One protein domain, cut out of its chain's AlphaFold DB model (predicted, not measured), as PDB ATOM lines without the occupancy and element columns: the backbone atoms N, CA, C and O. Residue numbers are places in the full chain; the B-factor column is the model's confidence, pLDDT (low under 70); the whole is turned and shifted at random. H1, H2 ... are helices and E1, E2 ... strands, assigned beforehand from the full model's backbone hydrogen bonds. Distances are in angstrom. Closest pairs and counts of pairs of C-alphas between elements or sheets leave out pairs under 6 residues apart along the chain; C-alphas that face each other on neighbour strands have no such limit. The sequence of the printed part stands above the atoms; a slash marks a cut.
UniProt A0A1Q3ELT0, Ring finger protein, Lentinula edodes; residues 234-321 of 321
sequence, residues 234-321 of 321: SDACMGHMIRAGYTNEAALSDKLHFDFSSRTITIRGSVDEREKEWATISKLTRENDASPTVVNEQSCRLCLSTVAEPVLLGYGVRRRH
ATOM      1  N   SER A 234      85.071 117.171 101.081       87.38
ATOM      2  CA  SER A 234      84.152 118.266 101.406       87.38
ATOM      3  C   SER A 234      84.491 119.532 100.612       87.38
ATOM      4  O   SER A 234      85.645 119.757 100.245       87.38
ATOM      5  N   ASP A 235      83.506 120.408 100.394       84.44
ATOM      6  CA  ASP A 235      83.741 121.672  99.681       84.44
ATOM      7  C   ASP A 235      84.778 122.560 100.393       84.44
ATOM      8  O   ASP A 235      85.560 123.253  99.741       84.44
ATOM      9  N   ALA A 236      84.829 122.508 101.729       82.06
ATOM     10  CA  ALA A 236      85.826 123.217 102.527       82.06
ATOM     11  C   ALA A 236      87.246 122.693 102.261       82.06
ATOM     12  O   ALA A 236      88.162 123.482 102.017       82.06
ATOM     13  N   CYS A 237      87.416 121.366 102.241       83.50
ATOM     14  CA  CYS A 237      88.692 120.720 101.950       83.50
ATOM     15  C   CYS A 237      89.133 120.999 100.504       83.50
ATOM     16  O   CYS A 237      90.247 121.469 100.286       83.50
ATOM     17  N   MET A 238      88.234 120.849  99.527       85.69
ATOM     18  CA  MET A 238      88.500 121.176  98.121       85.69
ATOM     19  C   MET A 238      88.886 122.650  97.943       85.69
ATOM     20  O   MET A 238      89.880 122.962  97.286       85.69
ATOM     21  N   GLY A 239      88.146 123.571  98.566       83.50
ATOM     22  CA  GLY A 239      88.457 124.994  98.507       83.50
ATOM     23  C   GLY A 239      89.807 125.328  99.122       83.50
ATOM     24  O   GLY A 239      90.545 126.143  98.566       83.50
ATOM     25  N   HIS A 240      90.168 124.659 100.215       81.25
ATOM     26  CA  HIS A 240      91.497 124.781 100.791       81.25
ATOM     27  C   HIS A 240      92.578 124.227  99.864       81.25
ATOM     28  O   HIS A 240      93.566 124.908  99.639       81.25
ATOM     29  N   MET A 241      92.392 123.042  99.285       81.06
ATOM     30  CA  MET A 241      93.370 122.441  98.373       81.06
ATOM     31  C   MET A 241      93.606 123.312  97.141       81.06
ATOM     32  O   MET A 241      94.747 123.486  96.734       81.06
ATOM     33  N   ILE A 242      92.562 123.932  96.590       82.88
ATOM     34  CA  ILE A 242      92.707 124.885  95.483       82.88
ATOM     35  C   ILE A 242      93.457 126.146  95.945       82.88
ATOM     36  O   ILE A 242      94.378 126.589  95.263       82.88
ATOM     37  N   ARG A 243      93.103 126.722  97.106       80.69
ATOM     38  CA  ARG A 243      93.717 127.963  97.633       80.69
ATOM     39  C   ARG A 243      95.165 127.799  98.076       80.69
ATOM     40  O   ARG A 243      95.990 128.652  97.783       80.69
ATOM     41  N   ALA A 244      95.457 126.717  98.791       75.62
ATOM     42  CA  ALA A 244      96.803 126.345  99.209       75.62
ATOM     43  C   ALA A 244      97.675 125.941  98.011       75.62
ATOM     44  O   ALA A 244      98.860 125.679  98.194       75.62
ATOM     45  N   GLY A 245      97.077 125.895  96.812       72.94
ATOM     46  CA  GLY A 245      97.707 125.502  95.572       72.94
ATOM     47  C   GLY A 245      98.244 124.103  95.724       72.94
ATOM     48  O   GLY A 245      99.457 123.995  95.791       72.94
ATOM     49  N   TYR A 246      97.339 123.117  95.871       69.25
ATOM     50  CA  TYR A 246      97.573 121.672  96.005       69.25
ATOM     51  C   TYR A 246      99.031 121.368  95.708       69.25
ATOM     52  O   TYR A 246      99.420 121.331  94.538       69.25
ATOM     53  N   THR A 247      99.832 121.406  96.784       58.91
ATOM     54  CA  THR A 247     101.244 121.802  96.714       58.91
ATOM     55  C   THR A 247     101.912 121.025  95.605       58.91
ATOM     56  O   THR A 247     101.746 119.809  95.533       58.91
ATOM     57  N   ASN A 248     102.629 121.721  94.718       55.81
ATOM     58  CA  ASN A 248     103.277 121.100  93.562       55.81
ATOM     59  C   ASN A 248     104.002 119.798  93.952       55.81
ATOM     60  O   ASN A 248     103.988 118.852  93.187       55.81
ATOM     61  N   GLU A 249     104.549 119.696  95.165       59.50
ATOM     62  CA  GLU A 249     105.165 118.479  95.710       59.50
ATOM     63  C   GLU A 249     104.207 117.286  95.910       59.50
ATOM     64  O   GLU A 249     104.568 116.159  95.574       59.50
ATOM     65  N   ALA A 250     102.989 117.500  96.416       57.00
ATOM     66  CA  ALA A 250     101.979 116.446  96.555       57.00
ATOM     67  C   ALA A 250     101.395 116.050  95.190       57.00
ATOM     68  O   ALA A 250     101.193 114.863  94.931       57.00
ATOM     69  N   ALA A 251     101.210 117.032  94.298       57.03
ATOM     70  CA  ALA A 251     100.808 116.820  92.907       57.03
ATOM     71  C   ALA A 251     101.880 116.092  92.071       57.03
ATOM     72  O   ALA A 251     101.545 115.397  91.116       57.03
ATOM     73  N   LEU A 252     103.159 116.239  92.436       58.28
ATOM     74  CA  LEU A 252     104.293 115.530  91.834       58.28
ATOM     75  C   LEU A 252     104.426 114.088  92.331       58.28
ATOM     76  O   LEU A 252     105.176 113.308  91.745       58.28
ATOM     77  N   SER A 253     103.735 113.717  93.409       72.00
ATOM     78  CA  SER A 253     103.709 112.331  93.850       72.00
ATOM     79  C   SER A 253     102.624 111.571  93.081       72.00
ATOM     80  O   SER A 253     101.438 111.860  93.217       72.00
ATOM     81  N   ASP A 254     103.002 110.514  92.353       74.50
ATOM     82  CA  ASP A 254     102.065 109.565  91.704       74.50
ATOM     83  C   ASP A 254     101.115 108.853  92.702       74.50
ATOM     84  O   ASP A 254     100.311 107.991  92.337       74.50
ATOM     85  N   LYS A 255     101.240 109.174  93.994       82.75
ATOM     86  CA  LYS A 255     100.509 108.589  95.113       82.75
ATOM     87  C   LYS A 255      99.210 109.319  95.423       82.75
ATOM     88  O   LYS A 255      98.314 108.682  95.964       82.75
ATOM     89  N   LEU A 256      99.080 110.608  95.105       86.56
ATOM     90  CA  LEU A 256      97.909 111.398  95.490       86.56
ATOM     91  C   LEU A 256      97.265 112.071  94.275       86.56
ATOM     92  O   LEU A 256      97.756 113.071  93.758       86.56
ATOM     93  N   HIS A 257      96.121 111.546  93.847       87.06
ATOM     94  CA  HIS A 257      95.370 112.079  92.715       87.06
ATOM     95  C   HIS A 257      94.063 112.720  93.180       87.06
ATOM     96  O   HIS A 257      93.273 112.082  93.875       87.06
ATOM     97  N   PHE A 258      93.826 113.967  92.776       87.06
ATOM     98  CA  PHE A 258      92.583 114.680  93.046       87.06
ATOM     99  C   PHE A 258      91.748 114.780  91.773       87.06
ATOM    100  O   PHE A 258      92.185 115.387  90.795       87.06
ATOM    101  N   ASP A 259      90.528 114.252  91.808       87.94
ATOM    102  CA  ASP A 259      89.551 114.440  90.741       87.94
ATOM    103  C   ASP A 259      88.544 115.521  91.150       87.94
ATOM    104  O   ASP A 259      87.636 115.309  91.959       87.94
ATOM    105  N   PHE A 260      88.703 116.704  90.555       85.06
ATOM    106  CA  PHE A 260      87.830 117.857  90.782       85.06
ATOM    107  C   PHE A 260      86.394 117.643  90.298       85.06
ATOM    108  O   PHE A 260      85.476 118.264  90.833       85.06
ATOM    109  N   SER A 261      86.189 116.777  89.305       85.88
ATOM    110  CA  SER A 261      84.870 116.537  88.718       85.88
ATOM    111  C   SER A 261      84.036 115.645  89.627       85.88
ATOM    112  O   SER A 261      82.888 115.972  89.930       85.88
ATOM    113  N   SER A 262      84.625 114.546  90.107       88.81
ATOM    114  CA  SER A 262      83.969 113.628  91.047       88.81
ATOM    115  C   SER A 262      84.082 114.065  92.510       88.81
ATOM    116  O   SER A 262      83.394 113.509  93.364       88.81
ATOM    117  N   ARG A 263      84.909 115.080  92.800       89.88
ATOM    118  CA  ARG A 263      85.234 115.557  94.155       89.88
ATOM    119  C   ARG A 263      85.791 114.438  95.025       89.88
ATOM    120  O   ARG A 263      85.388 114.267  96.178       89.88
ATOM    121  N   THR A 264      86.713 113.667  94.459       92.06
ATOM    122  CA  THR A 264      87.360 112.560  95.159       92.06
ATOM    123  C   THR A 264      88.873 112.728  95.225       92.06
ATOM    124  O   THR A 264      89.504 113.281  94.326       92.06
ATOM    125  N   ILE A 265      89.458 112.239  96.316       90.06
ATOM    126  CA  ILE A 265      90.896 112.009  96.443       90.06
ATOM    127  C   ILE A 265      91.136 110.516  96.340       90.06
ATOM    128  O   ILE A 265      90.503 109.735  97.048       90.06
ATOM    129  N   THR A 266      92.086 110.144  95.494       91.25
ATOM    130  CA  THR A 266      92.619 108.793  95.388       91.25
ATOM    131  C   THR A 266      94.038 108.772  95.940       91.25
ATOM    132  O   THR A 266      94.941 109.392  95.376       91.25
ATOM    133  N   ILE A 267      94.233 108.037  97.032       91.00
ATOM    134  CA  ILE A 267      95.535 107.788  97.655       91.00
ATOM    135  C   ILE A 267      96.003 106.385  97.265       91.00
ATOM    136  O   ILE A 267      95.308 105.402  97.527       91.00
ATOM    137  N   ARG A 268      97.181 106.275  96.654       90.00
ATOM    138  CA  ARG A 268      97.824 105.017  96.257       90.00
ATOM    139  C   ARG A 268      99.057 104.789  97.129       90.00
ATOM    140  O   ARG A 268      99.951 105.629  97.159       90.00
ATOM    141  N   GLY A 269      99.134 103.652  97.814       89.62
ATOM    142  CA  GLY A 269     100.292 103.334  98.650       89.62
ATOM    143  C   GLY A 269     100.057 102.198  99.637       89.62
ATOM    144  O   GLY A 269      99.014 101.537  99.626       89.62
ATOM    145  N   SER A 270     101.044 101.961 100.499       89.75
ATOM    146  CA  SER A 270     100.876 101.046 101.632       89.75
ATOM    147  C   SER A 270      99.818 101.566 102.615       89.75
ATOM    148  O   SER A 270      99.415 102.728 102.564       89.75
ATOM    149  N   VAL A 271      99.356 100.711 103.532       89.06
ATOM    150  CA  VAL A 271      98.406 101.122 104.583       89.06
ATOM    151  C   VAL A 271      98.960 102.316 105.371       89.06
ATOM    152  O   VAL A 271      98.274 103.328 105.474       89.06
ATOM    153  N   ASP A 272     100.221 102.245 105.797       89.25
ATOM    154  CA  ASP A 272     100.882 103.297 106.580       89.25
ATOM    155  C   ASP A 272     101.007 104.619 105.805       89.25
ATOM    156  O   ASP A 272     100.786 105.700 106.353       89.25
ATOM    157  N   GLU A 273     101.343 104.550 104.511       87.94
ATOM    158  CA  GLU A 273     101.413 105.734 103.650       87.94
ATOM    159  C   GLU A 273     100.037 106.384 103.510       87.94
ATOM    160  O   GLU A 273      99.911 107.599 103.650       87.94
ATOM    161  N   ARG A 274      98.994 105.573 103.304       88.94
ATOM    162  CA  ARG A 274      97.619 106.069 103.206       88.94
ATOM    163  C   ARG A 274      97.161 106.721 104.500       88.94
ATOM    164  O   ARG A 274      96.566 107.789 104.443       88.94
ATOM    165  N   GLU A 275      97.444 106.116 105.649       89.00
ATOM    166  CA  GLU A 275      97.089 106.689 106.950       89.00
ATOM    167  C   GLU A 275      97.811 108.012 107.208       89.00
ATOM    168  O   GLU A 275      97.203 108.955 107.716       89.00
ATOM    169  N   LYS A 276      99.080 108.125 106.804       89.25
ATOM    170  CA  LYS A 276      99.860 109.361 106.928       89.25
ATOM    171  C   LYS A 276      99.321 110.483 106.036       89.25
ATOM    172  O   LYS A 276      99.121 111.604 106.517       89.25
ATOM    173  N   GLU A 277      99.077 110.199 104.757       86.62
ATOM    174  CA  GLU A 277      98.488 111.176 103.831       86.62
ATOM    175  C   GLU A 277      97.083 111.572 104.296       86.62
ATOM    176  O   GLU A 277      96.732 112.752 104.340       86.62
ATOM    177  N   TRP A 278      96.305 110.602 104.771       85.06
ATOM    178  CA  TRP A 278      94.978 110.851 105.311       85.06
ATOM    179  C   TRP A 278      94.989 111.708 106.577       85.06
ATOM    180  O   TRP A 278      94.176 112.625 106.701       85.06
ATOM    181  N   ALA A 279      95.904 111.456 107.513       87.44
ATOM    182  CA  ALA A 279      96.055 112.280 108.707       87.44
ATOM    183  C   ALA A 279      96.389 113.733 108.337       87.44
ATOM    184  O   ALA A 279      95.873 114.667 108.956       87.44
ATOM    185  N   THR A 280      97.189 113.921 107.285       84.94
ATOM    186  CA  THR A 280      97.538 115.240 106.744       84.94
ATOM    187  C   THR A 280      96.309 115.936 106.157       84.94
ATOM    188  O   THR A 280      95.989 117.051 106.568       84.94
ATOM    189  N   ILE A 281      95.553 115.259 105.287       82.88
ATOM    190  CA  ILE A 281      94.312 115.792 104.696       82.88
ATOM    191  C   ILE A 281      93.276 116.104 105.786       82.88
ATOM    192  O   ILE A 281      92.671 117.174 105.793       82.88
ATOM    193  N   SER A 282      93.109 115.207 106.758       84.69
ATOM    194  CA  SER A 282      92.172 115.373 107.874       84.69
ATOM    195  C   SER A 282      92.505 116.584 108.740       84.69
ATOM    196  O   SER A 282      91.600 117.286 109.195       84.69
ATOM    197  N   LYS A 283      93.796 116.840 108.977       84.88
ATOM    198  CA  LYS A 283      94.252 118.020 109.714       84.88
ATOM    199  C   LYS A 283      93.881 119.305 108.968       84.88
ATOM    200  O   LYS A 283      93.316 120.205 109.583       84.88
ATOM    201  N   LEU A 284      94.101 119.338 107.651       77.50
ATOM    202  CA  LEU A 284      93.726 120.475 106.805       77.50
ATOM    203  C   LEU A 284      92.215 120.731 106.818       77.50
ATOM    204  O   LEU A 284      91.787 121.881 106.884       77.50
ATOM    205  N   THR A 285      91.392 119.682 106.798       79.00
ATOM    206  CA  THR A 285      89.932 119.836 106.868       79.00
ATOM    207  C   THR A 285      89.495 120.442 108.206       79.00
ATOM    208  O   THR A 285      88.738 121.410 108.223       79.00
ATOM    209  N   ARG A 286      90.033 119.947 109.332       81.62
ATOM    210  CA  ARG A 286      89.674 120.438 110.678       81.62
ATOM    211  C   ARG A 286      90.053 121.899 110.915       81.62
ATOM    212  O   ARG A 286      89.303 122.614 111.569       81.62
ATOM    213  N   GLU A 287      91.204 122.335 110.409       78.50
ATOM    214  CA  GLU A 287      91.656 123.724 110.557       78.50
ATOM    215  C   GLU A 287      90.761 124.712 109.785       78.50
ATOM    216  O   GLU A 287      90.621 125.861 110.200       78.50
ATOM    217  N   ASN A 288      90.094 124.266 108.712       68.81
ATOM    218  CA  ASN A 288      89.237 125.120 107.883       68.81
ATOM    219  C   ASN A 288      87.755 125.101 108.280       68.81
ATOM    220  O   ASN A 288      87.092 126.133 108.165       68.81
ATOM    221  N   ASP A 289      87.237 123.983 108.796       68.12
ATOM    222  CA  ASP A 289      85.839 123.890 109.250       68.12
ATOM    223  C   ASP A 289      85.528 124.839 110.428       68.12
ATOM    224  O   ASP A 289      84.368 125.154 110.693       68.12
ATOM    225  N   ALA A 290      86.556 125.356 111.111       64.31
ATOM    226  CA  ALA A 290      86.412 126.341 112.183       64.31
ATOM    227  C   ALA A 290      85.890 127.716 111.710       64.31
ATOM    228  O   ALA A 290      85.489 128.531 112.541       64.31
ATOM    229  N   SER A 291      85.869 127.987 110.398       61.53
ATOM    230  CA  SER A 291      85.315 129.219 109.826       61.53
ATOM    231  C   SER A 291      84.099 128.894 108.953       61.53
ATOM    232  O   SER A 291      84.281 128.528 107.788       61.53
ATOM    233  N   PRO A 292      82.853 129.023 109.459       58.72
ATOM    234  CA  PRO A 292      81.662 128.806 108.648       58.72
ATOM    235  C   PRO A 292      81.676 129.800 107.488       58.72
ATOM    236  O   PRO A 292      81.421 130.994 107.646       58.72
ATOM    237  N   THR A 293      82.027 129.302 106.307       61.53
ATOM    238  CA  THR A 293      82.061 130.117 105.101       61.53
ATOM    239  C   THR A 293      80.611 130.313 104.694       61.53
ATOM    240  O   THR A 293      79.981 129.404 104.155       61.53
ATOM    241  N   VAL A 294      80.041 131.473 105.020       67.88
ATOM    242  CA  VAL A 294      78.705 131.841 104.553       67.88
ATOM    243  C   VAL A 294      78.768 131.850 103.030       67.88
ATOM    244  O   VAL A 294      79.438 132.695 102.437       67.88
ATOM    245  N   VAL A 295      78.116 130.869 102.401       65.50
ATOM    246  CA  VAL A 295      78.054 130.737 100.945       65.50
ATOM    247  C   VAL A 295      77.225 131.900 100.413       65.50
ATOM    248  O   VAL A 295      76.009 131.820 100.278       65.50
ATOM    249  N   ASN A 296      77.892 133.020 100.153       75.31
ATOM    250  CA  ASN A 296      77.306 134.146  99.449       75.31
ATOM    251  C   ASN A 296      77.176 133.781  97.957       75.31
ATOM    252  O   ASN A 296      78.022 133.061  97.414       75.31
ATOM    253  N   GLU A 297      76.162 134.308  97.267       78.00
ATOM    254  CA  GLU A 297      75.944 134.126  95.818       78.00
ATOM    255  C   GLU A 297      77.151 134.584  94.973       78.00
ATOM    256  O   GLU A 297      77.320 134.182  93.818       78.00
ATOM    257  N   GLN A 298      78.026 135.391  95.577       76.50
ATOM    258  CA  GLN A 298      79.260 135.917  94.997       76.50
ATOM    259  C   GLN A 298      80.498 135.022  95.207       76.50
ATOM    260  O   GLN A 298      81.585 135.371  94.746       76.50
ATOM    261  N   SER A 299      80.374 133.874  95.877       77.38
ATOM    262  CA  SER A 299      81.503 132.954  96.080       77.38
ATOM    263  C   SER A 299      81.771 132.072  94.849       77.38
ATOM    264  O   SER A 299      80.874 131.733  94.069       77.38
ATOM    265  N   CYS A 300      83.039 131.710  94.631       76.31
ATOM    266  CA  CYS A 300      83.428 130.762  93.589       76.31
ATOM    267  C   CYS A 300      82.858 129.370  93.898       76.31
ATOM    268  O   CYS A 300      83.110 128.826  94.964       76.31
ATOM    269  N   ARG A 301      82.148 128.735  92.958       74.12
ATOM    270  CA  ARG A 301      81.561 127.394  93.170       74.12
ATOM    271  C   ARG A 301      82.592 126.263  93.285       74.12
ATOM    272  O   ARG A 301      82.227 125.186  93.737       74.12
ATOM    273  N   LEU A 302      83.841 126.498  92.869       73.75
ATOM    274  CA  LEU A 302      84.923 125.513  92.972       73.75
ATOM    275  C   LEU A 302      85.701 125.648  94.279       73.75
ATOM    276  O   LEU A 302      85.868 124.667  94.989       73.75
ATOM    277  N   CYS A 303      86.168 126.856  94.612       75.19
ATOM    278  CA  CYS A 303      87.011 127.057  95.791       75.19
ATOM    279  C   CYS A 303      86.305 127.717  96.981       75.19
ATOM    280  O   CYS A 303      86.932 127.909  98.017       75.19
ATOM    281  N   LEU A 304      85.034 128.101  96.847       74.12
ATOM    282  CA  LEU A 304      84.247 128.856  97.835       74.12
ATOM    283  C   LEU A 304      84.851 130.203  98.264       74.12
ATOM    284  O   LEU A 304      84.372 130.827  99.204       74.12
ATOM    285  N   SER A 305      85.877 130.687  97.566       75.44
ATOM    286  CA  SER A 305      86.497 131.977  97.873       75.44
ATOM    287  C   SER A 305      85.627 133.124  97.355       75.44
ATOM    288  O   SER A 305      85.085 133.050  96.247       75.44
ATOM    289  N   THR A 306      85.502 134.189  98.148       78.38
ATOM    290  CA  THR A 306      84.887 135.448  97.714       78.38
ATOM    291  C   THR A 306      85.784 136.093  96.663       78.38
ATOM    292  O   THR A 306      86.983 136.257  96.882       78.38
ATOM    293  N   VAL A 307      85.222 136.425  95.502       75.38
ATOM    294  CA  VAL A 307      85.984 137.030  94.405       75.38
ATOM    295  C   VAL A 307      86.330 138.471  94.785       75.38
ATOM    296  O   VAL A 307      85.424 139.282  94.946       75.38
ATOM    297  N   ALA A 308      87.623 138.783  94.946       76.19
ATOM    298  CA  ALA A 308      88.071 140.127  95.326       76.19
ATOM    299  C   ALA A 308      87.758 141.171  94.238       76.19
ATOM    300  O   ALA A 308      87.291 142.260  94.552       76.19
ATOM    301  N   GLU A 309      87.936 140.809  92.963       78.56
ATOM    302  CA  GLU A 309      87.615 141.654  91.806       78.56
ATOM    303  C   GLU A 309      87.045 140.789  90.665       78.56
ATOM    304  O   GLU A 309      87.793 140.088  89.977       78.56
ATOM    305  N   PRO A 310      85.714 140.747  90.465       68.75
ATOM    306  CA  PRO A 310      85.126 139.940  89.404       68.75
ATOM    307  C   PRO A 310      85.443 140.538  88.032       68.75
ATOM    308  O   PRO A 310      84.975 141.621  87.685       68.75
ATOM    309  N   VAL A 311      86.192 139.802  87.206       67.31
ATOM    310  CA  VAL A 311      86.407 140.181  85.805       67.31
ATOM    311  C   VAL A 311      85.121 139.918  85.023       67.31
ATOM    312  O   VAL A 311      84.755 138.771  84.746       67.31
ATOM    313  N   LEU A 312      84.415 140.991  84.666       59.47
ATOM    314  CA  LEU A 312      83.262 140.938  83.772       59.47
ATOM    315  C   LEU A 312      83.750 140.637  82.351       59.47
ATOM    316  O   LEU A 312      84.218 141.517  81.633       59.47
ATOM    317  N   LEU A 313      83.649 139.377  81.934       52.31
ATOM    318  CA  LEU A 313      83.883 139.002  80.543       52.31
ATOM    319  C   LEU A 313      82.682 139.479  79.711       52.31
ATOM    320  O   LEU A 313      81.582 138.942  79.821       52.31
ATOM    321  N   GLY A 314      82.904 140.545  78.933       49.75
ATOM    322  CA  GLY A 314      81.899 141.406  78.288       49.75
ATOM    323  C   GLY A 314      80.977 140.785  77.231       49.75
ATOM    324  O   GLY A 314      80.302 141.527  76.533       49.75
ATOM    325  N   TYR A 315      80.894 139.462  77.120       49.91
ATOM    326  CA  TYR A 315      79.897 138.776  76.301       49.91
ATOM    327  C   TYR A 315      79.532 137.459  76.982       49.91
ATOM    328  O   TYR A 315      80.343 136.543  76.989       49.91
ATOM    329  N   GLY A 316      78.330 137.382  77.566       54.59
ATOM    330  CA  GLY A 316      77.746 136.145  78.103       54.59
ATOM    331  C   GLY A 316      78.624 135.425  79.133       54.59
ATOM    332  O   GLY A 316      79.459 134.601  78.782       54.59
ATOM    333  N   VAL A 317      78.392 135.720  80.414       43.38
ATOM    334  CA  VAL A 317      79.084 135.198  81.608       43.38
ATOM    335  C   VAL A 317      79.690 133.789  81.428       43.38
ATOM    336  O   VAL A 317      79.036 132.774  81.655       43.38
ATOM    337  N   ARG A 318      80.988 133.719  81.120       49.28
ATOM    338  CA  ARG A 318      81.857 132.592  81.489       49.28
ATOM    339  C   ARG A 318      82.937 133.149  82.398       49.28
ATOM    340  O   ARG A 318      83.595 134.104  82.019       49.28
ATOM    341  N   ARG A 319      83.073 132.607  83.609       49.66
ATOM    342  CA  ARG A 319      84.030 133.071  84.627       49.66
ATOM    343  C   ARG A 319      85.389 132.405  84.369       49.66
ATOM    344  O   ARG A 319      85.421 131.195  84.163       49.66
ATOM    345  N   ARG A 320      86.486 133.170  84.350       42.41
ATOM    346  CA  ARG A 320      87.850 132.608  84.386       42.41
ATOM    347  C   ARG A 320      88.216 132.286  85.838       42.41
ATOM    348  O   ARG A 320      87.909 133.090  86.718       42.41
ATOM    349  N   HIS A 321      88.785 131.098  86.041       51.03
ATOM    350  CA  HIS A 321      89.322 130.598  87.307       51.03
ATOM    351  C   HIS A 321      90.754 131.074  87.516       51.03
ATOM    352  O   HIS A 321      91.463 131.221  86.494       51.03
TER     353      HIS A 321
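What this domain is: This is residues 234 to 321 of the 321 residues of the protein "Ring finger protein" of Lentinula edodes (UniProt A0A1Q3ELT0). Helix H3 folds back over one face of the hairpin E1 and E2, H1 sits across its later part, and a loop tail, residues 290 to 321, extends beyond. The 88 printed residues, under half in named elements, hold H1, H2, E1, E2 and H3 in order: mixed helices and strands. The whole is loose, radius of gyration of the C-alphas 15.4 A, spanning 50 by 28 by 21 A.

How they stand to each other: H1, residues 235 to 243, touches H3, residues 271 to 289, through H3 residues 281 to 289 alone, about perpendicular at 84 degrees; C-alphas 237 and 285 are closest, 5.1 A. H2, residues 248 to 251, touches no helix. E1, residues 256 to 259, and E2, residues 264 to 268, form an antiparallel hairpin; N 257 and O 266 are 2.9 A apart. H1 and H3 have every O i to N i+4 pair within hydrogen-bond range.

Where its parts are: H3 measures 26.4 A from C-alpha 271 at (98.406, 101.122, 104.583) to C-alpha 289 at (85.839, 123.890, 109.250).

The domain as a whole: The printed part has no cut; pLDDT is under 70 in 27 residues, among them 310 to 321.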